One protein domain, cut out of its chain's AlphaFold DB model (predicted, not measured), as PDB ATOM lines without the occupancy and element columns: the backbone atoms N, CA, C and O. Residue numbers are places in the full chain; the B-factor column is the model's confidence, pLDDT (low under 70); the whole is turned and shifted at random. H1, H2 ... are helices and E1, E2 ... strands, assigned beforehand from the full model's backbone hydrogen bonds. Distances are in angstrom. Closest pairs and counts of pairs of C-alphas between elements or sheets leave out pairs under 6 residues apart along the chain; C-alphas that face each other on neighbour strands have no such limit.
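What this domain is: This is residues 120 to 302 of the 1106 residues of the protein "RNA-binding protein" of Phytophthora megakarya (UniProt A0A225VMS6). A twisted, branched sheet of six strands, with the long strand E1 in its middle, curls round helix H4, and H1 covers part of its opposite face. H3 is on the same face as H4; H5 only grazes the sheet, and residues 297 to 302, of which 298 to 302 belong to H6, stick out. The printed part has 183 residues with six named strands and six named helices, in the order E1 E2 E3 H1 H2 E4 E5 E6 H3 H4 H5 H6; the class is mixed, helices and strands. In the mixed sheet E1 and E5 are parallel and the other neighbour pairs antiparallel. The whole is compact, with a radius of gyration of the C-alphas of 16.6 A and spans of 53 by 42 by 31 A.

Where its parts are: E1, residues 120 to 131, is 35.4 A long, from C-alpha 120 at (9.649, 28.489, 25.692) to C-alpha 131 at (32.851, 41.372, 2.301). E5 is residues 209 to 221, 37.1 A, and E4 residues 195 to 206, 31.4 A, bending by 55 degrees at residue 203. E2 is residues 138 to 146, 23.7 A; E6 residues 235 to 242, 19.9 A; E3 residues 161 to 164. H1 is residues 171 to 181, 15.3 A; H4 residues 261 to 271, 15.1 A; H3 residues 243 to 252, 14.3 A; H5 residues 283 to 291; H2 residues 187 to 190. H6, residues 298 to 302, ends at C-alpha 302, (25.795, 29.285, 44.018).

How they stand to each other: E2 and E3 lie on one side of E1, E5 on the other. N 125 and O 216 are 2.9 A apart in E1 and E5, N 124 and O 163 2.9 A in E1 and E3, N 130 and O 140 2.9 A in the hairpin E1 and E2. N 143 and O 239 of E2 and E6 are 2.9 A apart, as are N 202 and O 213 of the hairpin E4 and E5. H1 is on the sheet at a height of 7.9 A, its closest C-alphas to E3 being Ala 179 and Val 161, 5.8 A. H2 touches H1, Pro 187 to Val 176, 5.9 A between C-alphas. H3 stands up from the sheet over E6. H4 is close but not clearly touching to H5, C-alphas 267 and 290 at 7.6 A. Each O i to N i+4 pair is within hydrogen-bond range in H1, H3 and H5; H4 has 6 of 7, H6 0 of 1 with 1 of 2 O i to N i+3 pairs, and H2 is too short.

The domain as a whole: The C-alphas farthest apart, Asp 225 and Asn 301, are 53.3 A apart. The printed part has no cut. The links E2 to E3, E5 to E6 and H4 to H5 are long. Mean pLDDT of the printed part is 80.2; residues 204 to 211 and 289 to 302 are among those under 70.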
ATOM      1  N   SER A 120       8.479  28.232  26.534       73.44
ATOM      2  CA  SER A 120       9.649  28.489  25.692       73.44
ATOM      3  C   SER A 120       9.231  28.669  24.226       73.44
ATOM      4  O   SER A 120       8.427  27.887  23.705       73.44
ATOM      5  N   GLN A 121       9.772  29.693  23.563       80.88
ATOM      6  CA  GLN A 121       9.511  30.001  22.152       80.88
ATOM      7  C   GLN A 121      10.806  29.887  21.336       80.88
ATOM      8  O   GLN A 121      11.900  30.156  21.834       80.88
ATOM      9  N   PHE A 122      10.687  29.494  20.068       86.75
ATOM     10  CA  PHE A 122      11.819  29.373  19.149       86.75
ATOM     11  C   PHE A 122      11.666  30.356  17.983       86.75
ATOM     12  O   PHE A 122      10.555  30.610  17.515       86.75
ATOM     13  N   ALA A 123      12.786  30.904  17.518       88.88
ATOM     14  CA  ALA A 123      12.852  31.865  16.419       88.88
ATOM     15  C   ALA A 123      14.081  31.609  15.534       88.88
ATOM     16  O   ALA A 123      15.014  30.904  15.928       88.88
ATOM     17  N   THR A 124      14.091  32.183  14.335       91.62
ATOM     18  CA  THR A 124      15.148  32.013  13.331       91.62
ATOM     19  C   THR A 124      15.502  33.365  12.720       91.62
ATOM     20  O   THR A 124      14.648  34.000  12.109       91.62
ATOM     21  N   HIS A 125      16.761  33.784  12.846       92.94
ATOM     22  CA  HIS A 125      17.259  35.076  12.365       92.94
ATOM     23  C   HIS A 125      18.396  34.911  11.352       92.94
ATOM     24  O   HIS A 125      19.194  33.977  11.462       92.94
ATOM     25  N   LEU A 126      18.480  35.834  10.390       92.62
ATOM     26  CA  LEU A 126      19.507  35.859   9.344       92.62
ATOM     27  C   LEU A 126      20.359  37.126   9.439       92.62
ATOM     28  O   LEU A 126      19.809  38.220   9.432       92.62
ATOM     29  N   ASN A 127      21.684  37.011   9.436       92.94
ATOM     30  CA  ASN A 127      22.587  38.146   9.241       92.94
ATOM     31  C   ASN A 127      23.029  38.199   7.774       92.94
ATOM     32  O   ASN A 127      23.778  37.331   7.324       92.94
ATOM     33  N   GLY A 128      22.582  39.212   7.031       91.38
ATOM     34  CA  GLY A 128      23.042  39.478   5.666       91.38
ATOM     35  C   GLY A 128      24.211  40.456   5.670       91.38
ATOM     36  O   GLY A 128      24.081  41.560   6.196       91.38
ATOM     37  N   PHE A 129      25.345  40.091   5.078       92.25
ATOM     38  CA  PHE A 129      26.537  40.946   5.053       92.25
ATOM     39  C   PHE A 129      27.295  40.864   3.724       92.25
ATOM     40  O   PHE A 129      27.070  39.964   2.917       92.25
ATOM     41  N   VAL A 130      28.204  41.818   3.508       91.00
ATOM     42  CA  VAL A 130      29.049  41.914   2.310       91.00
ATOM     43  C   VAL A 130      30.513  42.045   2.735       91.00
ATOM     44  O   VAL A 130      30.852  42.893   3.569       91.00
ATOM     45  N   ARG A 131      31.395  41.219   2.161       89.25
ATOM     46  CA  ARG A 131      32.851  41.372   2.301       89.25
ATOM     47  C   ARG A 131      33.404  42.324   1.255       89.25
ATOM     48  O   ARG A 131      32.940  42.364   0.119       89.25
ATOM     49  N   ASP A 132      34.424  43.072   1.649       84.00
ATOM     50  CA  ASP A 132      35.322  43.689   0.683       84.00
ATOM     51  C   ASP A 132      36.168  42.607  -0.021       84.00
ATOM     52  O   ASP A 132      36.634  41.657   0.612       84.00
ATOM     53  N   LYS A 133      36.342  42.750  -1.339       75.81
ATOM     54  CA  LYS A 133      37.003  41.760  -2.207       75.81
ATOM     55  C   LYS A 133      38.524  41.772  -2.046       75.81
ATOM     56  O   LYS A 133      39.140  40.724  -2.218       75.81
ATOM     57  N   ASP A 134      39.101  42.915  -1.675       74.94
ATOM     58  CA  ASP A 134      40.554  43.085  -1.571       74.94
ATOM     59  C   ASP A 134      41.086  42.722  -0.173       74.94
ATOM     60  O   ASP A 134      42.195  42.201  -0.046       74.94
ATOM     61  N   THR A 135      40.300  42.954   0.888       76.56
ATOM     62  CA  THR A 135      40.699  42.651   2.279       76.56
ATOM     63  C   THR A 135      40.053  41.401   2.885       76.56
ATOM     64  O   THR A 135      40.539  40.908   3.903       76.56
ATOM     65  N   GLY A 136      38.947  40.890   2.329       77.50
ATOM     66  CA  GLY A 136      38.177  39.769   2.899       77.50
ATOM     67  C   GLY A 136      37.438  40.091   4.211       77.50
ATOM     68  O   GLY A 136      36.765  39.227   4.784       77.50
ATOM     69  N   VAL A 137      37.537  41.330   4.698       84.19
ATOM     70  CA  VAL A 137      36.851  41.808   5.905       84.19
ATOM     71  C   VAL A 137      35.399  42.153   5.562       84.19
ATOM     72  O   VAL A 137      35.096  42.628   4.466       84.19
ATOM     73  N   VAL A 138      34.478  41.916   6.498       87.44
ATOM     74  CA  VAL A 138      33.083  42.362   6.361       87.44
ATOM     75  C   VAL A 138      33.053  43.890   6.385       87.44
ATOM     76  O   VAL A 138      33.441  44.503   7.379       87.44
ATOM     77  N   SER A 139      32.605  44.507   5.293       88.25
ATOM     78  CA  SER A 139      32.592  45.966   5.134       88.25
ATOM     79  C   SER A 139      31.218  46.569   5.433       88.25
ATOM     80  O   SER A 139      31.128  47.630   6.055       88.25
ATOM     81  N   HIS A 140      30.150  45.867   5.045       90.94
ATOM     82  CA  HIS A 140      28.768  46.326   5.172       90.94
ATOM     83  C   HIS A 140      27.838  45.209   5.669       90.94
ATOM     84  O   HIS A 140      28.076  44.024   5.423       90.94
ATOM     85  N   VAL A 141      26.757  45.603   6.345       92.44
ATOM     86  CA  VAL A 141      25.700  44.728   6.873       92.44
ATOM     87  C   VAL A 141      24.343  45.249   6.399       92.44
ATOM     88  O   VAL A 141      24.095  46.455   6.422       92.44
ATOM     89  N   TRP A 142      23.470  44.341   5.969       92.00
ATOM     90  CA  TRP A 142      22.085  44.642   5.616       92.00
ATOM     91  C   TRP A 142      21.221  44.724   6.876       92.00
ATOM     92  O   TRP A 142      21.143  43.766   7.646       92.00
ATOM     93  N   ILE A 143      20.548  45.858   7.057       92.00
ATOM     94  CA  ILE A 143      19.588  46.103   8.136       92.00
ATOM     95  C   ILE A 143      18.205  46.316   7.517       92.00
ATOM     96  O   ILE A 143      18.053  47.105   6.585       92.00
ATOM     97  N   ALA A 144      17.195  45.620   8.035       91.56
ATOM     98  CA  ALA A 144      15.806  45.818   7.633       91.56
ATOM     99  C   ALA A 144      15.153  46.906   8.496       91.56
ATOM    100  O   ALA A 144      15.418  46.993   9.696       91.56
ATOM    101  N   THR A 145      14.252  47.703   7.927       91.06
ATOM    102  CA  THR A 145      13.351  48.587   8.686       91.06
ATOM    103  C   THR A 145      11.948  47.998   8.645       91.06
ATOM    104  O   THR A 145      11.384  47.815   7.573       91.06
ATOM    105  N   ARG A 146      11.373  47.662   9.803       90.25
ATOM    106  CA  ARG A 146      10.090  46.941   9.894       90.25
ATOM    107  C   ARG A 146       8.912  47.816   9.476       90.25
ATOM    108  O   ARG A 146       8.781  48.935   9.968       90.25
ATOM    109  N   SER A 147       8.017  47.260   8.660       88.31
ATOM    110  CA  SER A 147       6.836  47.952   8.134       88.31
ATOM    111  C   SER A 147       5.975  48.594   9.224       88.31
ATOM    112  O   SER A 147       5.684  47.978  10.257       88.31
ATOM    113  N   ALA A 148       5.516  49.824   8.975       86.00
ATOM    114  CA  ALA A 148       4.600  50.560   9.847       86.00
ATOM    115  C   ALA A 148       3.297  49.799  10.188       86.00
ATOM    116  O   ALA A 148       2.658  50.094  11.198       86.00
ATOM    117  N   SER A 149       2.904  48.806   9.377       81.81
ATOM    118  CA  SER A 149       1.717  47.966   9.595       81.81
ATOM    119  C   SER A 149       1.894  46.879  10.673       81.81
ATOM    120  O   SER A 149       0.902  46.312  11.144       81.81
ATOM    121  N   LYS A 150       3.133  46.566  11.089       80.25
ATOM    122  CA  LYS A 150       3.424  45.484  12.047       80.25
ATOM    123  C   LYS A 150       2.832  45.781  13.432       80.25
ATOM    124  O   LYS A 150       3.252  46.704  14.126       80.25
ATOM    125  N   LYS A 151       1.958  44.887  13.918       74.38
ATOM    126  CA  LYS A 151       1.340  44.938  15.267       74.38
ATOM    127  C   LYS A 151       2.341  44.984  16.437       74.38
ATOM    128  O   LYS A 151       1.970  45.384  17.538       74.38
ATOM    129  N   ARG A 152       3.585  44.533  16.232       74.12
ATOM    130  CA  ARG A 152       4.686  44.594  17.209       74.12
ATOM    131  C   ARG A 152       5.926  45.194  16.549       74.12
ATOM    132  O   ARG A 152       6.358  44.710  15.499       74.12
ATOM    133  N   TRP A 153       6.512  46.182  17.226       78.31
ATOM    134  CA  TRP A 153       7.751  46.860  16.829       78.31
ATOM    135  C   TRP A 153       7.723  47.431  15.386       78.31
ATOM    136  O   TRP A 153       8.575  47.053  14.578       78.31
ATOM    137  N   PRO A 154       6.746  48.293  15.027       85.25
ATOM    138  CA  PRO A 154       6.740  49.002  13.741       85.25
ATOM    139  C   PRO A 154       7.875  50.036  13.676       85.25
ATOM    140  O   PRO A 154       8.271  50.577  14.711       85.25
ATOM    141  N   LEU A 155       8.382  50.325  12.473       87.81
ATOM    142  CA  LEU A 155       9.461  51.294  12.193       87.81
ATOM    143  C   LEU A 155      10.797  51.034  12.922       87.81
ATOM    144  O   LEU A 155      11.683  51.890  12.927       87.81
ATOM    145  N   MET A 156      10.963  49.867  13.547       88.12
ATOM    146  CA  MET A 156      12.207  49.483  14.220       88.12
ATOM    147  C   MET A 156      13.159  48.779  13.254       88.12
ATOM    148  O   MET A 156      12.720  48.077  12.343       88.12
ATOM    149  N   HIS A 157      14.463  48.920  13.485       88.00
ATOM    150  CA  HIS A 157      15.478  48.171  12.751       88.00
ATOM    151  C   HIS A 157      15.528  46.707  13.221       88.00
ATOM    152  O   HIS A 157      15.563  46.444  14.431       88.00
ATOM    153  N   ASP A 158      15.554  45.781  12.262       89.88
ATOM    154  CA  ASP A 158      15.639  44.325  12.440       89.88
ATOM    155  C   ASP A 158      16.845  43.747  11.664       89.88
ATOM    156  O   ASP A 158      17.526  44.462  10.920       89.88
ATOM    157  N   THR A 159      17.115  42.450  11.817       89.00
ATOM    158  CA  THR A 159      18.016  41.725  10.903       89.00
ATOM    159  C   THR A 159      17.380  41.567   9.511       89.00
ATOM    160  O   THR A 159      16.192  41.826   9.354       89.00
ATOM    161  N   ILE A 160      18.134  41.140   8.483       90.31
ATOM    162  CA  ILE A 160      17.608  41.048   7.098       90.31
ATOM    163  C   ILE A 160      16.391  40.104   6.971       90.31
ATOM    164  O   ILE A 160      15.548  40.322   6.110       90.31
ATOM    165  N   VAL A 161      16.294  39.085   7.832       90.06
ATOM    166  CA  VAL A 161      15.117  38.208   8.013       90.06
ATOM    167  C   VAL A 161      14.997  37.881   9.509       90.06
ATOM    168  O   VAL A 161      16.030  37.705  10.173       90.06
ATOM    169  N   GLY A 162      13.777  37.810  10.052       86.94
ATOM    170  CA  GLY A 162      13.511  37.724  11.498       86.94
ATOM    171  C   GLY A 162      12.251  36.935  11.883       86.94
ATOM    172  O   GLY A 162      11.388  37.448  12.605       86.94
ATOM    173  N   GLY A 163      12.167  35.686  11.422       84.69
ATOM    174  CA  GLY A 163      11.013  34.800  11.589       84.69
ATOM    175  C   GLY A 163      10.876  34.108  12.953       84.69
ATOM    176  O   GLY A 163      11.853  33.822  13.649       84.69
ATOM    177  N   GLY A 164       9.636  33.776  13.323       87.50
ATOM    178  CA  GLY A 164       9.342  32.842  14.423       87.50
ATOM    179  C   GLY A 164       9.307  31.395  13.918       87.50
ATOM    180  O   GLY A 164       9.145  31.193  12.720       87.50
ATOM    181  N   LEU A 165       9.479  30.392  14.788       89.00
ATOM    182  CA  LEU A 165       9.525  28.981  14.377       89.00
ATOM    183  C   LEU A 165       8.221  28.225  14.727       89.00
ATOM    184  O   LEU A 165       8.053  27.819  15.884       89.00
ATOM    185  N   PRO A 166       7.316  27.992  13.757       88.00
ATOM    186  CA  PRO A 166       6.072  27.261  13.968       88.00
ATOM    187  C   PRO A 166       6.281  25.738  14.046       88.00
ATOM    188  O   PRO A 166       7.350  25.184  13.781       88.00
ATOM    189  N   ALA A 167       5.220  25.030  14.420       84.75
ATOM    190  CA  ALA A 167       5.205  23.588  14.597       84.75
ATOM    191  C   ALA A 167       5.282  22.823  13.264       84.75
ATOM    192  O   ALA A 167       4.451  22.999  12.378       84.75
ATOM    193  N   GLY A 168       6.238  21.892  13.167       82.62
ATOM    194  CA  GLY A 168       6.328  20.913  12.074       82.62
ATOM    195  C   GLY A 168       7.345  21.232  10.974       82.62
ATOM    196  O   GLY A 168       7.578  20.378  10.123       82.62
ATOM    197  N   ILE A 169       7.992  22.400  11.017       87.69
ATOM    198  CA  ILE A 169       9.071  22.798  10.099       87.69
ATOM    199  C   ILE A 169      10.434  22.777  10.814       87.69
ATOM    200  O   ILE A 169      10.509  22.989  12.027       87.69
ATOM    201  N   SER A 170      11.532  22.507  10.098       88.44
ATOM    202  CA  SER A 170      12.879  22.647  10.676       88.44
ATOM    203  C   SER A 170      13.350  24.106  10.663       88.44
ATOM    204  O   SER A 170      12.933  24.897   9.821       88.44
ATOM    205  N   ALA A 171      14.278  24.472  11.555       88.62
ATOM    206  CA  ALA A 171      14.800  25.841  11.637       88.62
ATOM    207  C   ALA A 171      15.444  26.339  10.322       88.62
ATOM    208  O   ALA A 171      15.363  27.525  10.012       88.62
ATOM    209  N   LEU A 172      16.046  25.442   9.530       89.88
ATOM    210  CA  LEU A 172      16.613  25.785   8.221       89.88
ATOM    211  C   LEU A 172      15.527  25.972   7.153       89.88
ATOM    212  O   LEU A 172      15.622  26.888   6.345       89.88
ATOM    213  N   GLU A 173      14.501  25.120   7.134       90.25
ATOM    214  CA  GLU A 173      13.390  25.239   6.177       90.25
ATOM    215  C   GLU A 173      12.530  26.467   6.473       90.25
ATOM    216  O   GLU A 173      12.128  27.160   5.543       90.25
ATOM    217  N   ASN A 174      12.344  26.794   7.755       91.81
ATOM    218  CA  ASN A 174      11.725  28.039   8.184       91.81
ATOM    219  C   ASN A 174      12.536  29.240   7.696       91.81
ATOM    220  O   ASN A 174      12.009  30.087   6.994       91.81
ATOM    221  N   MET A 175      13.845  29.266   7.957       92.69
ATOM    222  CA  MET A 175      14.700  30.354   7.483       92.69
ATOM    223  C   MET A 175      14.704  30.488   5.945       92.69
ATOM    224  O   MET A 175      14.747  31.597   5.428       92.69
ATOM    225  N   VAL A 176      14.598  29.390   5.189       91.69
ATOM    226  CA  VAL A 176      14.452  29.448   3.720       91.69
ATOM    227  C   VAL A 176      13.085  30.002   3.285       91.69
ATOM    228  O   VAL A 176      13.045  30.757   2.316       91.69
ATOM    229  N   LYS A 177      11.995  29.682   3.996       90.88
ATOM    230  CA  LYS A 177      10.654  30.261   3.781       90.88
ATOM    231  C   LYS A 177      10.650  31.766   4.072       90.88
ATOM    232  O   LYS A 177      10.393  32.560   3.174       90.88
ATOM    233  N   GLU A 178      10.983  32.155   5.301       91.44
ATOM    234  CA  GLU A 178      10.917  33.551   5.758       91.44
ATOM    235  C   GLU A 178      11.859  34.445   4.922       91.44
ATOM    236  O   GLU A 178      11.529  35.587   4.624       91.44
ATOM    237  N   ALA A 179      13.001  33.920   4.445       91.25
ATOM    238  CA  ALA A 179      13.903  34.662   3.559       91.25
ATOM    239  C   ALA A 179      13.383  34.850   2.124       91.25
ATOM    240  O   ALA A 179      13.810  35.788   1.447       91.25
ATOM    241  N   GLN A 180      12.474  33.991   1.657       90.62
ATOM    242  CA  GLN A 180      11.762  34.197   0.397       90.62
ATOM    243  C   GLN A 180      10.631  35.227   0.562       90.62
ATOM    244  O   GLN A 180      10.386  36.004  -0.358       90.62
ATOM    245  N   GLU A 181       9.970  35.248   1.721       88.25
ATOM    246  CA  GLU A 181       8.809  36.100   2.014       88.25
ATOM    247  C   GLU A 181       9.214  37.535   2.421       88.25
ATOM    248  O   GLU A 181       8.908  38.477   1.686       88.25
ATOM    249  N   GLU A 182      10.000  37.716   3.493       89.19
ATOM    250  CA  GLU A 182      10.410  39.053   3.965       89.19
ATOM    251  C   GLU A 182      11.431  39.717   3.013       89.19
ATOM    252  O   GLU A 182      11.432  40.939   2.855       89.19
ATOM    253  N   ALA A 183      12.317  38.932   2.378       87.44
ATOM    254  CA  ALA A 183      13.505  39.440   1.670       87.44
ATOM    255  C   ALA A 183      13.645  39.016   0.190       87.44
ATOM    256  O   ALA A 183      14.601  39.438  -0.469       87.44
ATOM    257  N   GLY A 184      12.729  38.205  -0.353       87.00
ATOM    258  CA  GLY A 184      12.724  37.827  -1.775       87.00
ATOM    259  C   GLY A 184      13.876  36.915  -2.226       87.00
ATOM    260  O   GLY A 184      14.127  36.799  -3.428       87.00
ATOM    261  N   LEU A 185      14.606  36.279  -1.304       88.44
ATOM    262  CA  LEU A 185      15.780  35.464  -1.625       88.44
ATOM    263  C   LEU A 185      15.381  34.053  -2.097       88.44
ATOM    264  O   LEU A 185      14.643  33.332  -1.431       88.44
ATOM    265  N   GLU A 186      15.905  33.634  -3.251       87.50
ATOM    266  CA  GLU A 186      15.477  32.405  -3.937       87.50
ATOM    267  C   GLU A 186      15.883  31.114  -3.172       87.50
ATOM    268  O   GLU A 186      17.068  30.939  -2.861       87.50
ATOM    269  N   PRO A 187      14.953  30.172  -2.892       87.31
ATOM    270  CA  PRO A 187      15.207  28.975  -2.077       87.31
ATOM    271  C   PRO A 187      16.368  28.061  -2.506       87.31
ATOM    272  O   PRO A 187      17.069  27.499  -1.658       87.31
ATOM    273  N   SER A 188      16.596  27.865  -3.807       85.31
ATOM    274  CA  SER A 188      17.686  27.023  -4.320       85.31
ATOM    275  C   SER A 188      19.064  27.690  -4.183       85.31
ATOM    276  O   SER A 188      20.088  26.998  -4.073       85.31
ATOM    277  N   TRP A 189      19.087  29.027  -4.162       86.25
ATOM    278  CA  TRP A 189      20.255  29.870  -3.938       86.25
ATOM    279  C   TRP A 189      20.609  29.975  -2.448       86.25
ATOM    280  O   TRP A 189      21.790  29.831  -2.107       86.25
ATOM    281  N   THR A 190      19.613  30.176  -1.575       84.38
ATOM    282  CA  THR A 190      19.780  30.347  -0.117       84.38
ATOM    283  C   THR A 190      20.181  29.055   0.585       84.38
ATOM    284  O   THR A 190      21.161  29.041   1.333       84.38
ATOM    285  N   ARG A 191      19.507  27.933   0.286       85.06
ATOM    286  CA  ARG A 191      19.736  26.619   0.928       85.06
ATOM    287  C   ARG A 191      21.168  26.082   0.769       85.06
ATOM    288  O   ARG A 191      21.563  25.176   1.496       85.06
ATOM    289  N   LYS A 192      21.952  26.632  -0.167       85.44
ATOM    290  CA  LYS A 192      23.371  26.299  -0.405       85.44
ATOM    291  C   LYS A 192      24.367  27.267   0.254       85.44
ATOM    292  O   LYS A 192      25.566  27.026   0.162       85.44
ATOM    293  N   ARG A 193      23.897  28.376   0.838       86.25
ATOM    294  CA  ARG A 193      24.726  29.505   1.311       86.25
ATOM    295  C   ARG A 193      24.496  29.911   2.761       86.25
ATOM    296  O   ARG A 193      25.370  30.554   3.330       86.25
ATOM    297  N   PHE A 194      23.360  29.554   3.357       90.56
ATOM    298  CA  PHE A 194      23.109  29.805   4.775       90.56
ATOM    299  C   PHE A 194      24.070  28.996   5.652       90.56
ATOM    300  O   PHE A 194      24.056  27.765   5.640       90.56
ATOM    301  N   VAL A 195      24.883  29.700   6.439       89.50
ATOM    302  CA  VAL A 195      25.773  29.109   7.442       89.50
ATOM    303  C   VAL A 195      25.079  29.192   8.797       89.50
ATOM    304  O   VAL A 195      24.765  30.284   9.261       89.50
ATOM    305  N   ALA A 196      24.836  28.052   9.446       90.44
ATOM    306  CA  ALA A 196      24.354  28.039  10.826       90.44
ATOM    307  C   ALA A 196      25.474  28.544  11.752       90.44
ATOM    308  O   ALA A 196      26.514  27.900  11.882       90.44
ATOM    309  N   ALA A 197      25.267  29.710  12.357       83.88
ATOM    310  CA  ALA A 197      26.289  30.448  13.090       83.88
ATOM    311  C   ALA A 197      26.258  30.194  14.606       83.88
ATOM    312  O   ALA A 197      27.292  30.284  15.266       83.88
ATOM    313  N   GLY A 198      25.088  29.858  15.156       85.88
ATOM    314  CA  GLY A 198      24.915  29.566  16.578       85.88
ATOM    315  C   GLY A 198      23.456  29.633  17.028       85.88
ATOM    316  O   GLY A 198      22.530  29.638  16.213       85.88
ATOM    317  N   SER A 199      23.254  29.707  18.341       85.31
ATOM    318  CA  SER A 199      21.948  29.966  18.950       85.31
ATOM    319  C   SER A 199      22.098  30.763  20.239       85.31
ATOM    320  O   SER A 199      22.981  30.451  21.038       85.31
ATOM    321  N   ILE A 200      21.217  31.737  20.467       80.00
ATOM    322  CA  ILE A 200      21.190  32.558  21.686       80.00
ATOM    323  C   ILE A 200      19.820  32.421  22.347       80.00
ATOM    324  O   ILE A 200      18.793  32.636  21.701       80.00
ATOM    325  N   SER A 201      19.817  32.099  23.640       77.31
ATOM    326  CA  SER A 201      18.616  32.057  24.480       77.31
ATOM    327  C   SER A 201      18.577  33.266  25.413       77.31
ATOM    328  O   SER A 201      19.590  33.594  26.028       77.31
ATOM    329  N   TYR A 202      17.426  33.921  25.549       72.44
ATOM    330  CA  TYR A 202      17.227  35.041  26.472       72.44
ATOM    331  C   TYR A 202      15.822  35.009  27.090       72.44
ATOM    332  O   TYR A 202      14.884  34.452  26.523       72.44
ATOM    333  N   VAL A 203      15.667  35.626  28.265       70.19
ATOM    334  CA  VAL A 203      14.357  35.782  28.910       70.19
ATOM    335  C   VAL A 203      13.781  37.146  28.544       70.19
ATOM    336  O   VAL A 203      14.445  38.174  28.689       70.19
ATOM    337  N   SER A 204      12.538  37.162  28.072       64.69
ATOM    338  CA  SER A 204      11.823  38.373  27.681       64.69
ATOM    339  C   SER A 204      10.647  38.638  28.625       64.69
ATOM    340  O   SER A 204       9.910  37.730  29.006       64.69
ATOM    341  N   LYS A 205      10.473  39.906  29.015       65.81
ATOM    342  CA  LYS A 205       9.386  40.376  29.886       65.81
ATOM    343  C   LYS A 205       8.322  41.061  29.040       65.81
ATOM    344  O   LYS A 205       8.643  41.907  28.203       65.81
ATOM    345  N   HIS A 206       7.061  40.697  29.230       64.38
ATOM    346  CA  HIS A 206       5.908  41.293  28.555       64.38
ATOM    347  C   HIS A 206       4.910  41.820  29.602       64.38
ATOM    348  O   HIS A 206       4.910  41.342  30.734       64.38
ATOM    349  N   PRO A 207       4.015  42.772  29.262       62.81
ATOM    350  CA  PRO A 207       3.016  43.297  30.208       62.81
ATOM    351  C   PRO A 207       2.017  42.257  30.747       62.81
ATOM    352  O   PRO A 207       1.230  42.568  31.631       62.81
ATOM    353  N   TYR A 208       2.024  41.051  30.177       61.94
ATOM    354  CA  TYR A 208       1.091  39.952  30.425       61.94
ATOM    355  C   TYR A 208       1.801  38.615  30.726       61.94
ATOM    356  O   TYR A 208       1.145  37.579  30.761       61.94
ATOM    357  N   GLY A 209       3.128  38.617  30.932       64.62
ATOM    358  CA  GLY A 209       3.882  37.408  31.279       64.62
ATOM    359  C   GLY A 209       5.366  37.447  30.900       64.62
ATOM    360  O   GLY A 209       5.958  38.515  30.727       64.62
ATOM    361  N   LEU A 210       5.971  36.267  30.773       64.12
ATOM    362  CA  LEU A 210       7.391  36.055  30.466       64.12
ATOM    363  C   LEU A 210       7.527  35.065  29.303       64.12
ATOM    364  O   LEU A 210       6.715  34.152  29.175       64.12
ATOM    365  N   THR A 211       8.576  35.201  28.493       66.38
ATOM    366  CA  THR A 211       8.986  34.167  27.531       66.38
ATOM    367  C   THR A 211      10.440  33.766  27.736       66.38
ATOM    368  O   THR A 211      11.275  34.566  28.164       66.38
ATOM    369  N   ASN A 212      10.740  32.507  27.424       72.06
ATOM    370  CA  ASN A 212      12.097  31.994  27.284       72.06
ATOM    371  C   ASN A 212      12.356  31.782  25.788       72.06
ATOM    372  O   ASN A 212      11.966  30.759  25.222       72.06
ATOM    373  N   ASP A 213      12.937  32.786  25.140       76.62
ATOM    374  CA  ASP A 213      13.094  32.837  23.690       76.62
ATOM    375  C   ASP A 213      14.448  32.235  23.300       76.62
ATOM    376  O   ASP A 213      15.475  32.573  23.885       76.62
ATOM    377  N   THR A 214      14.481  31.353  22.299       83.19
ATOM    378  CA  THR A 214      15.729  30.825  21.722       83.19
ATOM    379  C   THR A 214      15.785  31.093  20.224       83.19
ATOM    380  O   THR A 214      14.994  30.557  19.448       83.19
ATOM    381  N   MET A 215      16.747  31.922  19.822       86.31
ATOM    382  CA  MET A 215      16.995  32.304  18.435       86.31
ATOM    383  C   MET A 215      18.068  31.406  17.823       86.31
ATOM    384  O   MET A 215      19.183  31.343  18.340       86.31
ATOM    385  N   PHE A 216      17.765  30.765  16.697       90.69
ATOM    386  CA  PHE A 216      18.765  30.146  15.827       90.69
ATOM    387  C   PHE A 216      19.302  31.185  14.845       90.69
ATOM    388  O   PHE A 216      18.525  31.876  14.183       90.69
ATOM    389  N   ILE A 217      20.626  31.297  14.768       92.06
ATOM    390  CA  ILE A 217      21.314  32.332  13.997       92.06
ATOM    391  C   ILE A 217      21.885  31.709  12.730       92.06
ATOM    392  O   ILE A 217      22.684  30.770  12.789       92.06
ATOM    393  N   PHE A 218      21.501  32.269  11.591       93.12
ATOM    394  CA  PHE A 218      22.081  31.984  10.290       93.12
ATOM    395  C   PHE A 218      22.822  33.222   9.784       93.12
ATOM    396  O   PHE A 218      22.379  34.349   9.981       93.12
ATOM    397  N   ASP A 219      23.935  33.012   9.099       93.12
ATOM    398  CA  ASP A 219      24.712  34.054   8.434       93.12
ATOM    399  C   ASP A 219      24.678  33.799   6.912       93.12
ATOM    400  O   ASP A 219      24.758  32.648   6.467       93.12
ATOM    401  N   VAL A 220      24.575  34.860   6.103       91.38
ATOM    402  CA  VAL A 220      24.672  34.791   4.636       91.38
ATOM    403  C   VAL A 220      25.512  35.933   4.071       91.38
ATOM    404  O   VAL A 220      25.303  37.108   4.378       91.38
ATOM    405  N   GLU A 221      26.451  35.576   3.200       89.88
ATOM    406  CA  GLU A 221      27.222  36.539   2.422       89.88
ATOM    407  C   GLU A 221      26.484  36.839   1.111       89.88
ATOM    408  O   GLU A 221      26.236  35.942   0.297       89.88
ATOM    409  N   LEU A 222      26.088  38.099   0.930       86.62
ATOM    410  CA  LEU A 222      25.329  38.566  -0.226       86.62
ATOM    411  C   LEU A 222      26.275  39.182  -1.270       86.62
ATOM    412  O   LEU A 222      27.036  40.095  -0.940       86.62
ATOM    413  N   PRO A 223      26.243  38.720  -2.535       80.38
ATOM    414  CA  PRO A 223      26.926  39.393  -3.633       80.38
ATOM    415  C   PRO A 223      26.443  40.837  -3.792       80.38
ATOM    416  O   PRO A 223      25.271  41.131  -3.569       80.38
ATOM    417  N   THR A 224      27.318  41.709  -4.295       71.00
ATOM    418  CA  THR A 224      27.003  43.106  -4.662       71.00
ATOM    419  C   THR A 224      25.827  43.249  -5.631       71.00
ATOM    420  O   THR A 224      25.240  44.321  -5.742       71.00
ATOM    421  N   ASP A 225      25.493  42.161  -6.319       76.31
ATOM    422  CA  ASP A 225      24.578  42.113  -7.451       76.31
ATOM    423  C   ASP A 225      23.196  41.549  -7.041       76.31
ATOM    424  O   ASP A 225      22.300  41.430  -7.875       76.31
ATOM    425  N   ILE A 226      23.021  41.186  -5.758       77.56
ATOM    426  CA  ILE A 226      21.784  40.645  -5.177       77.56
ATOM    427  C   ILE A 226      21.388  41.505  -3.970       77.56
ATOM    428  O   ILE A 226      21.923  41.344  -2.873       77.56
ATOM    429  N   ALA A 227      20.426  42.404  -4.175       81.38
ATOM    430  CA  ALA A 227      19.774  43.146  -3.099       81.38
ATOM    431  C   ALA A 227      18.494  42.413  -2.639       81.38
ATOM    432  O   ALA A 227      17.780  41.875  -3.491       81.38
ATOM    433  N   PRO A 228      18.178  42.389  -1.331       87.38
ATOM    434  CA  PRO A 228      16.898  41.887  -0.830       87.38
ATOM    435  C   PRO A 228      15.731  42.778  -1.281       87.38
ATOM    436  O   PRO A 228      15.866  43.998  -1.393       87.38
ATOM    437  N   VAL A 229      14.568  42.167  -1.521       86.31
ATOM    438  CA  VAL A 229      13.349  42.849  -1.978       86.31
ATOM    439  C   VAL A 229      12.140  42.292  -1.235       86.31
ATOM    440  O   VAL A 229      11.802  41.121  -1.401       86.31
ATOM    441  N   ASN A 230      11.461  43.150  -0.472       86.38
ATOM    442  CA  ASN A 230      10.205  42.837   0.216       86.38
ATOM    443  C   ASN A 230       9.159  42.271  -0.770       86.38
ATOM    444  O   ASN A 230       8.885  42.907  -1.791       86.38
ATOM    445  N   GLN A 231       8.578  41.103  -0.461       83.69
ATOM    446  CA  GLN A 231       7.489  40.493  -1.242       83.69
ATOM    447  C   GLN A 231       6.115  40.577  -0.554       83.69
ATOM    448  O   GLN A 231       5.095  40.626  -1.240       83.69
ATOM    449  N   ASP A 232       6.069  40.567   0.779       81.69
ATOM    450  CA  ASP A 232       4.862  40.328   1.585       81.69
ATOM    451  C   ASP A 232       4.266  41.587   2.253       81.69
ATOM    452  O   ASP A 232       3.114  41.578   2.693       81.69
ATOM    453  N   GLY A 233       5.015  42.692   2.289       79.31
ATOM    454  CA  GLY A 233       4.636  43.948   2.943       79.31
ATOM    455  C   GLY A 233       5.183  44.122   4.367       79.31
ATOM    456  O   GLY A 233       4.864  45.124   5.017       79.31
ATOM    457  N   GLU A 234       5.998  43.188   4.862       81.56
ATOM    458  CA  GLU A 234       6.429  43.126   6.262       81.56
ATOM    459  C   GLU A 234       7.677  43.984   6.579       81.56
ATOM    460  O   GLU A 234       7.858  44.407   7.731       81.56
ATOM    461  N   VAL A 235       8.463  44.353   5.557       85.12
ATOM    462  CA  VAL A 235       9.653  45.232   5.630       85.12
ATOM    463  C   VAL A 235       9.459  46.516   4.805       85.12
ATOM    464  O   VAL A 235       9.085  46.469   3.641       85.12
ATOM    465  N   GLU A 236       9.734  47.690   5.375       87.12
ATOM    466  CA  GLU A 236       9.602  48.992   4.695       87.12
ATOM    467  C   GLU A 236      10.808  49.335   3.810       87.12
ATOM    468  O   GLU A 236      10.639  49.786   2.678       87.12
ATOM    469  N   SER A 237      12.028  49.098   4.304       89.00
ATOM    470  CA  SER A 237      13.273  49.286   3.550       89.00
ATOM    471  C   SER A 237      14.343  48.271   3.948       89.00
ATOM    472  O   SER A 237      14.343  47.750   5.067       89.00
ATOM    473  N   PHE A 238      15.285  48.038   3.034       90.81
ATOM    474  CA  PHE A 238      16.538  47.342   3.300       90.81
ATOM    475  C   PHE A 238      17.704  48.308   3.087       90.81
ATOM    476  O   PHE A 238      17.971  48.727   1.960       90.81
ATOM    477  N   ASP A 239      18.409  48.636   4.166       90.38
ATOM    478  CA  ASP A 239      19.542  49.556   4.144       90.38
ATOM    479  C   ASP A 239      20.852  48.750   4.209       90.38
ATOM    480  O   ASP A 239      21.105  48.035   5.183       90.38
ATOM    481  N   LEU A 240      21.718  48.883   3.198       90.88
ATOM    482  CA  LEU A 240      23.092  48.370   3.261       90.88
ATOM    483  C   LEU A 240      23.978  49.399   3.968       90.88
ATOM    484  O   LEU A 240      24.310  50.439   3.400       90.88
ATOM    485  N   LEU A 241      24.356  49.120   5.214       90.06
ATOM    486  CA  LEU A 241      25.055  50.072   6.077       90.06
ATOM    487  C   LEU A 241      26.510  49.646   6.327       90.06
ATOM    488  O   LEU A 241      26.759  48.466   6.586       90.06
ATOM    489  N   PRO A 242      27.484  50.579   6.315       91.50
ATOM    490  CA  PRO A 242      28.845  50.293   6.757       91.50
ATOM    491  C   PRO A 242      28.862  49.757   8.193       91.50
ATOM    492  O   PRO A 242      28.143  50.261   9.058       91.50
ATOM    493  N   VAL A 243      29.731  48.785   8.486       88.81
ATOM    494  CA  VAL A 243      29.863  48.189   9.835       88.81
ATOM    495  C   VAL A 243      30.048  49.257  10.926       88.81
ATOM    496  O   VAL A 243      29.421  49.189  11.985       88.81
ATOM    497  N   GLN A 244      30.859  50.282  10.649       85.06
ATOM    498  CA  GLN A 244      31.112  51.386  11.578       85.06
ATOM    499  C   GLN A 244      29.859  52.237  11.849       85.06
ATOM    500  O   GLN A 244      29.690  52.724  12.968       85.06
ATOM    501  N   ASP A 245      28.955  52.379  10.877       87.31
ATOM    502  CA  ASP A 245      27.700  53.114  11.041       87.31
ATOM    503  C   ASP A 245      26.686  52.295  11.841       87.31
ATOM    504  O   ASP A 245      26.023  52.846  12.718       87.31
ATOM    505  N   VAL A 246      26.601  50.978  11.617       85.62
ATOM    506  CA  VAL A 246      25.739  50.088  12.417       85.62
ATOM    507  C   VAL A 246      26.184  50.084  13.881       85.62
ATOM    508  O   VAL A 246      25.356  50.290  14.769       85.62
ATOM    509  N   LEU A 247      27.492  49.955  14.145       82.44
ATOM    510  CA  LEU A 247      28.062  50.107  15.490       82.44
ATOM    511  C   LEU A 247      27.744  51.484  16.093       82.44
ATOM    512  O   LEU A 247      27.346  51.573  17.253       82.44
ATOM    513  N   SER A 248      27.864  52.558  15.308       79.75
ATOM    514  CA  SER A 248      27.579  53.920  15.779       79.75
ATOM    515  C   SER A 248      26.093  54.138  16.089       79.75
ATOM    516  O   SER A 248      25.784  54.775  17.092       79.75
ATOM    517  N   ARG A 249      25.168  53.562  15.303       81.38
ATOM    518  CA  ARG A 249      23.713  53.606  15.554       81.38
ATOM    519  C   ARG A 249      23.308  52.754  16.762       81.38
ATOM    520  O   ARG A 249      22.484  53.196  17.559       81.38
ATOM    521  N   LEU A 250      23.894  51.563  16.932       75.94
ATOM    522  CA  LEU A 250      23.719  50.727  18.132       75.94
ATOM    523  C   LEU A 250      24.227  51.430  19.398       75.94
ATOM    524  O   LEU A 250      23.695  51.208  20.484       75.94
ATOM    525  N   TRP A 251      25.241  52.286  19.256       69.38
ATOM    526  CA  TRP A 251      25.764  53.111  20.337       69.38
ATOM    527  C   TRP A 251      24.879  54.327  20.656       69.38
ATOM    528  O   TRP A 251      24.498  54.513  21.812       69.38
ATOM    529  N   SER A 252      24.545  55.155  19.660       71.25
ATOM    530  CA  SER A 252      23.840  56.427  19.871       71.25
ATOM    531  C   SER A 252      22.336  56.265  20.089       71.25
ATOM    532  O   SER A 252      21.755  56.936  20.941       71.25
ATOM    533  N   GLU A 253      21.694  55.377  19.329       75.56
ATOM    534  CA  GLU A 253      20.240  55.227  19.280       75.56
ATOM    535  C   GLU A 253      19.794  53.753  19.382       75.56
ATOM    536  O   GLU A 253      18.956  53.299  18.593       75.56
ATOM    537  N   PRO A 254      20.252  52.985  20.398       68.38
ATOM    538  CA  PRO A 254      19.883  51.575  20.565       68.38
ATOM    539  C   PRO A 254      18.365  51.353  20.643       68.38
ATOM    540  O   PRO A 254      17.885  50.259  20.353       68.38
ATOM    541  N   LYS A 255      17.583  52.378  21.008       72.88
ATOM    542  CA  LYS A 255      16.113  52.328  21.043       72.88
ATOM    543  C   LYS A 255      15.446  52.208  19.665       72.88
ATOM    544  O   LYS A 255      14.267  51.882  19.648       72.88
ATOM    545  N   ARG A 256      16.142  52.445  18.541       80.94
ATOM    546  CA  ARG A 256      15.598  52.163  17.193       80.94
ATOM    547  C   ARG A 256      15.675  50.688  16.816       80.94
ATOM    548  O   ARG A 256      14.879  50.235  16.003       80.94
ATOM    549  N   PHE A 257      16.612  49.943  17.397       79.69
ATOM    550  CA  PHE A 257      16.747  48.512  17.154       79.69
ATOM    551  C   PHE A 257      15.769  47.723  18.019       79.69
ATOM    552  O   PHE A 257      15.591  47.996  19.217       79.69
ATOM    553  N   LYS A 258      15.169  46.707  17.400       80.44
ATOM    554  CA  LYS A 258      14.358  45.694  18.073       80.44
ATOM    555  C   LYS A 258      15.172  45.051  19.228       80.44
ATOM    556  O   LYS A 258      16.400  44.941  19.123       80.44
ATOM    557  N   PRO A 259      14.545  44.714  20.376       71.75
ATOM    558  CA  PRO A 259      15.243  44.258  21.589       71.75
ATOM    559  C   PRO A 259      16.269  43.127  21.424       71.75
ATOM    560  O   PRO A 259      17.363  43.210  21.975       71.75
ATOM    561  N   ASP A 260      15.898  42.115  20.655       76.38
ATOM    562  CA  ASP A 260      16.637  40.904  20.288       76.38
ATOM    563  C   ASP A 260      17.816  41.184  19.339       76.38
ATOM    564  O   ASP A 260      18.939  40.730  19.567       76.38
ATOM    565  N   VAL A 261      17.597  42.005  18.312       82.62
ATOM    566  CA  VAL A 261      18.580  42.331  17.263       82.62
ATOM    567  C   VAL A 261      19.823  43.031  17.801       82.62
ATOM    568  O   VAL A 261      20.921  42.837  17.280       82.62
ATOM    569  N   CYS A 262      19.686  43.770  18.903       80.50
ATOM    570  CA  CYS A 262      20.828  44.328  19.627       80.50
ATOM    571  C   CYS A 262      21.824  43.243  20.076       80.50
ATOM    572  O   CYS A 262      23.025  43.493  20.100       80.50
ATOM    573  N   ILE A 263      21.331  42.056  20.442       80.94
ATOM    574  CA  ILE A 263      22.130  40.926  20.931       80.94
ATOM    575  C   ILE A 263      22.742  40.171  19.742       80.94
ATOM    576  O   ILE A 263      23.942  39.896  19.741       80.94
ATOM    577  N   LEU A 264      21.939  39.917  18.702       83.44
ATOM    578  CA  LEU A 264      22.358  39.239  17.467       83.44
ATOM    579  C   LEU A 264      23.506  39.963  16.749       83.44
ATOM    580  O   LEU A 264      24.479  39.329  16.346       83.44
ATOM    581  N   LEU A 265      23.426  41.293  16.621       85.12
ATOM    582  CA  LEU A 265      24.472  42.077  15.958       85.12
ATOM    583  C   LEU A 265      25.778  42.109  16.769       85.12
ATOM    584  O   LEU A 265      26.855  42.093  16.181       85.12
ATOM    585  N   LEU A 266      25.713  42.104  18.107       84.44
ATOM    586  CA  LEU A 266      26.910  42.038  18.958       84.44
ATOM    587  C   LEU A 266      27.616  40.680  18.847       84.44
ATOM    588  O   LEU A 266      28.837  40.650  18.703       84.44
ATOM    589  N   ASP A 267      26.860  39.580  18.853       84.69
ATOM    590  CA  ASP A 267      27.375  38.237  18.557       84.69
ATOM    591  C   ASP A 267      28.027  38.180  17.165       84.69
ATOM    592  O   ASP A 267      29.189  37.791  17.042       84.69
ATOM    593  N   PHE A 268      27.332  38.658  16.129       88.25
ATOM    594  CA  PHE A 268      27.860  38.731  14.766       88.25
ATOM    595  C   PHE A 268      29.193  39.500  14.698       88.25
ATOM    596  O   PHE A 268      30.173  38.992  14.146       88.25
ATOM    597  N   PHE A 269      29.282  40.687  15.306       87.62
ATOM    598  CA  PHE A 269      30.520  41.472  15.296       87.62
ATOM    599  C   PHE A 269      31.667  40.820  16.084       87.62
ATOM    600  O   PHE A 269      32.827  41.001  15.711       87.62
ATOM    601  N   ILE A 270      31.381  40.040  17.130       85.50
ATOM    602  CA  ILE A 270      32.396  39.246  17.838       85.50
ATOM    603  C   ILE A 270      32.861  38.072  16.963       85.50
ATOM    604  O   ILE A 270      34.063  37.896  16.756       85.50
ATOM    605  N   ARG A 271      31.934  37.299  16.383       87.62
ATOM    606  CA  ARG A 271      32.248  36.124  15.548       87.62
ATOM    607  C   ARG A 271      33.027  36.464  14.278       87.62
ATOM    608  O   ARG A 271      33.883  35.681  13.876       87.62
ATOM    609  N   HIS A 272      32.767  37.618  13.662       86.50
ATOM    610  CA  HIS A 272      33.502  38.096  12.478       86.50
ATOM    611  C   HIS A 272      34.750  38.933  12.818       86.50
ATOM    612  O   HIS A 272      35.358  39.507  11.918       86.50
ATOM    613  N   GLY A 273      35.161  39.003  14.093       83.25
ATOM    614  CA  GLY A 273      36.402  39.670  14.517       83.25
ATOM    615  C   GLY A 273      36.389  41.200  14.409       83.25
ATOM    616  O   GLY A 273      37.444  41.830  14.441       83.25
ATOM    617  N   ILE A 274      35.205  41.803  14.281       84.31
ATOM    618  CA  ILE A 274      34.999  43.258  14.228       84.31
ATOM    619  C   ILE A 274      35.115  43.861  15.632       84.31
ATOM    620  O   ILE A 274      35.697  44.930  15.799       84.31
ATOM    621  N   LEU A 275      34.603  43.166  16.651       81.38
ATOM    622  CA  LEU A 275      34.843  43.475  18.060       81.38
ATOM    623  C   LEU A 275      35.897  42.516  18.614       81.38
ATOM    624  O   LEU A 275      35.756  41.300  18.500       81.38
ATOM    625  N   THR A 276      36.948  43.062  19.227       82.19
ATOM    626  CA  THR A 276      38.070  42.303  19.796       82.19
ATOM    627  C   THR A 276      38.531  42.915  21.117       82.19
ATOM    628  O   THR A 276      38.265  44.083  21.407       82.19
ATOM    629  N   ALA A 277      39.286  42.151  21.910       78.50
ATOM    630  CA  ALA A 277      39.870  42.640  23.161       78.50
ATOM    631  C   ALA A 277      40.825  43.843  22.972       78.50
ATOM    632  O   ALA A 277      40.994  44.635  23.895       78.50
ATOM    633  N   ASP A 278      41.417  44.006  21.783       77.81
ATOM    634  CA  ASP A 278      42.311  45.128  21.467       77.81
ATOM    635  C   ASP A 278      41.558  46.419  21.097       77.81
ATOM    636  O   ASP A 278      42.094  47.515  21.271       77.81
ATOM    637  N   ASN A 279      40.322  46.316  20.580       76.81
ATOM    638  CA  ASN A 279      39.540  47.472  20.117       76.81
ATOM    639  C   ASN A 279      38.367  47.862  21.039       76.81
ATOM    640  O   ASN A 279      37.887  49.000  20.982       76.81
ATOM    641  N   PHE A 280      37.946  46.967  21.937       72.12
ATOM    642  CA  PHE A 280      36.792  47.147  22.812       72.12
ATOM    643  C   PHE A 280      37.178  46.857  24.273       72.12
ATOM    644  O   PHE A 280      37.454  45.727  24.658       72.12
ATOM    645  N   VAL A 281      37.197  47.899  25.114       68.81
ATOM    646  CA  VAL A 281      37.728  47.829  26.493       68.81
ATOM    647  C   VAL A 281      36.920  46.886  27.390       68.81
ATOM    648  O   VAL A 281      37.489  46.157  28.196       68.81
ATOM    649  N   ASP A 282      35.597  46.863  27.224       71.19
ATOM    650  CA  ASP A 282      34.683  46.076  28.055       71.19
ATOM    651  C   ASP A 282      34.476  44.636  27.499       71.19
ATOM    652  O   ASP A 282      33.457  44.005  27.777       71.19
ATOM    653  N   TYR A 283      35.393  44.116  26.659       74.25
ATOM    654  CA  TYR A 283      35.145  42.944  25.787       74.25
ATOM    655  C   TYR A 283      34.916  41.656  26.575       74.25
ATOM    656  O   TYR A 283      33.988  40.910  26.274       74.25
ATOM    657  N   GLU A 284      35.711  41.427  27.622       75.38
ATOM    658  CA  GLU A 284      35.521  40.291  28.528       75.38
ATOM    659  C   GLU A 284      34.150  40.352  29.218       75.38
ATOM    660  O   GLU A 284      33.492  39.327  29.364       75.38
ATOM    661  N   GLU A 285      33.674  41.543  29.597       69.38
ATOM    662  CA  GLU A 285      32.350  41.689  30.202       69.38
ATOM    663  C   GLU A 285      31.222  41.489  29.181       69.38
ATOM    664  O   GLU A 285      30.250  40.807  29.499       69.38
ATOM    665  N   LEU A 286      31.349  42.014  27.959       68.44
ATOM    666  CA  LEU A 286      30.366  41.793  26.895       68.44
ATOM    667  C   LEU A 286      30.282  40.308  26.509       68.44
ATOM    668  O   LEU A 286      29.193  39.736  26.508       68.44
ATOM    669  N   GLN A 287      31.423  39.671  26.228       72.12
ATOM    670  CA  GLN A 287      31.484  38.249  25.889       72.12
ATOM    671  C   GLN A 287      30.990  37.382  27.056       72.12
ATOM    672  O   GLN A 287      30.292  36.392  26.833       72.12
ATOM    673  N   ARG A 288      31.286  37.776  28.305       70.56
ATOM    674  CA  ARG A 288      30.718  37.131  29.489       70.56
ATOM    675  C   ARG A 288      29.205  37.273  29.522       70.56
ATOM    676  O   ARG A 288      28.565  36.249  29.629       70.56
ATOM    677  N   GLU A 289      28.612  38.464  29.439       68.75
ATOM    678  CA  GLU A 289      27.148  38.608  29.552       68.75
ATOM    679  C   GLU A 289      26.395  37.907  28.402       68.75
ATOM    680  O   GLU A 289      25.357  37.299  28.655       68.75
ATOM    681  N   LEU A 290      26.946  37.877  27.179       66.62
ATOM    682  CA  LEU A 290      26.392  37.101  26.055       66.62
ATOM    683  C   LEU A 290      26.414  35.580  26.310       66.62
ATOM    684  O   LEU A 290      25.445  34.887  26.004       66.62
ATOM    685  N   HIS A 291      27.496  35.053  26.898       64.38
ATOM    686  CA  HIS A 291      27.653  33.624  27.218       64.38
ATOM    687  C   HIS A 291      27.220  33.247  28.653       64.38
ATOM    688  O   HIS A 291      27.232  32.072  29.023       64.38
ATOM    689  N   ASN A 292      26.823  34.220  29.477       56.69
ATOM    690  CA  ASN A 292      26.246  34.019  30.811       56.69
ATOM    691  C   ASN A 292      24.732  33.758  30.741       56.69
ATOM    692  O   ASN A 292      24.071  33.618  31.765       56.69
ATOM    693  N   THR A 293      24.236  33.522  29.526       48.47
ATOM    694  CA  THR A 293      23.100  32.665  29.155       48.47
ATOM    695  C   THR A 293      23.280  31.192  29.584       48.47
ATOM    696  O   THR A 293      22.702  30.274  29.003       48.47
ATOM    697  N   LYS A 294      24.049  30.947  30.659       39.03
ATOM    698  CA  LYS A 294      23.984  29.713  31.444       39.03
ATOM    699  C   LYS A 294      22.545  29.488  31.878       39.03
ATOM    700  O   LYS A 294      21.835  30.444  32.187       39.03
ATOM    701  N   ASN A 295      22.149  28.222  31.985       36.88
ATOM    702  CA  ASN A 295      20.850  27.863  32.533       36.88
ATOM    703  C   ASN A 295      20.689  28.523  33.926       36.88
ATOM    704  O   ASN A 295      21.473  28.199  34.824       36.88
ATOM    705  N   PRO A 296      19.735  29.454  34.135       35.44
ATOM    706  CA  PRO A 296      19.732  30.362  35.293       35.44
ATOM    707  C   PRO A 296      19.466  29.699  36.661       35.44
ATOM    708  O   PRO A 296      19.327  30.392  37.666       35.44
ATOM    709  N   TYR A 297      19.441  28.366  36.722       34.91
ATOM    710  CA  TYR A 297      19.453  27.572  37.953       34.91
ATOM    711  C   TYR A 297      20.868  27.293  38.489       34.91
ATOM    712  O   TYR A 297      21.034  27.161  39.702       34.91
ATOM    713  N   ASP A 298      21.905  27.306  37.639       33.00
ATOM    714  CA  ASP A 298      23.307  27.159  38.076       33.00
ATOM    715  C   ASP A 298      23.741  28.309  39.000       33.00
ATOM    716  O   ASP A 298      24.524  28.118  39.930       33.00
ATOM    717  N   VAL A 299      23.206  29.511  38.763       33.34
ATOM    718  CA  VAL A 299      23.476  30.700  39.585       33.34
ATOM    719  C   VAL A 299      22.780  30.594  40.946       33.34
ATOM    720  O   VAL A 299      23.330  31.034  41.953       33.34
ATOM    721  N   LEU A 300      21.602  29.962  41.009       31.42
ATOM    722  CA  LEU A 300      20.825  29.841  42.244       31.42
ATOM    723  C   LEU A 300      21.487  28.876  43.242       31.42
ATOM    724  O   LEU A 300      21.586  29.195  44.425       31.42
ATOM    725  N   ASN A 301      22.042  27.757  42.762       29.08
ATOM    726  CA  ASN A 301      22.837  26.837  43.590       29.08
ATOM    727  C   ASN A 301      24.113  27.483  44.166       29.08
ATOM    728  O   ASN A 301      24.606  27.040  45.202       29.08
ATOM    729  N   LEU A 302      24.635  28.536  43.527       31.64
ATOM    730  CA  LEU A 302      25.795  29.285  44.018       31.64
ATOM    731  C   LEU A 302      25.422  30.341  45.078       31.64
ATOM    732  O   LEU A 302      26.257  30.677  45.910       31.64
TER     733      LEU A 302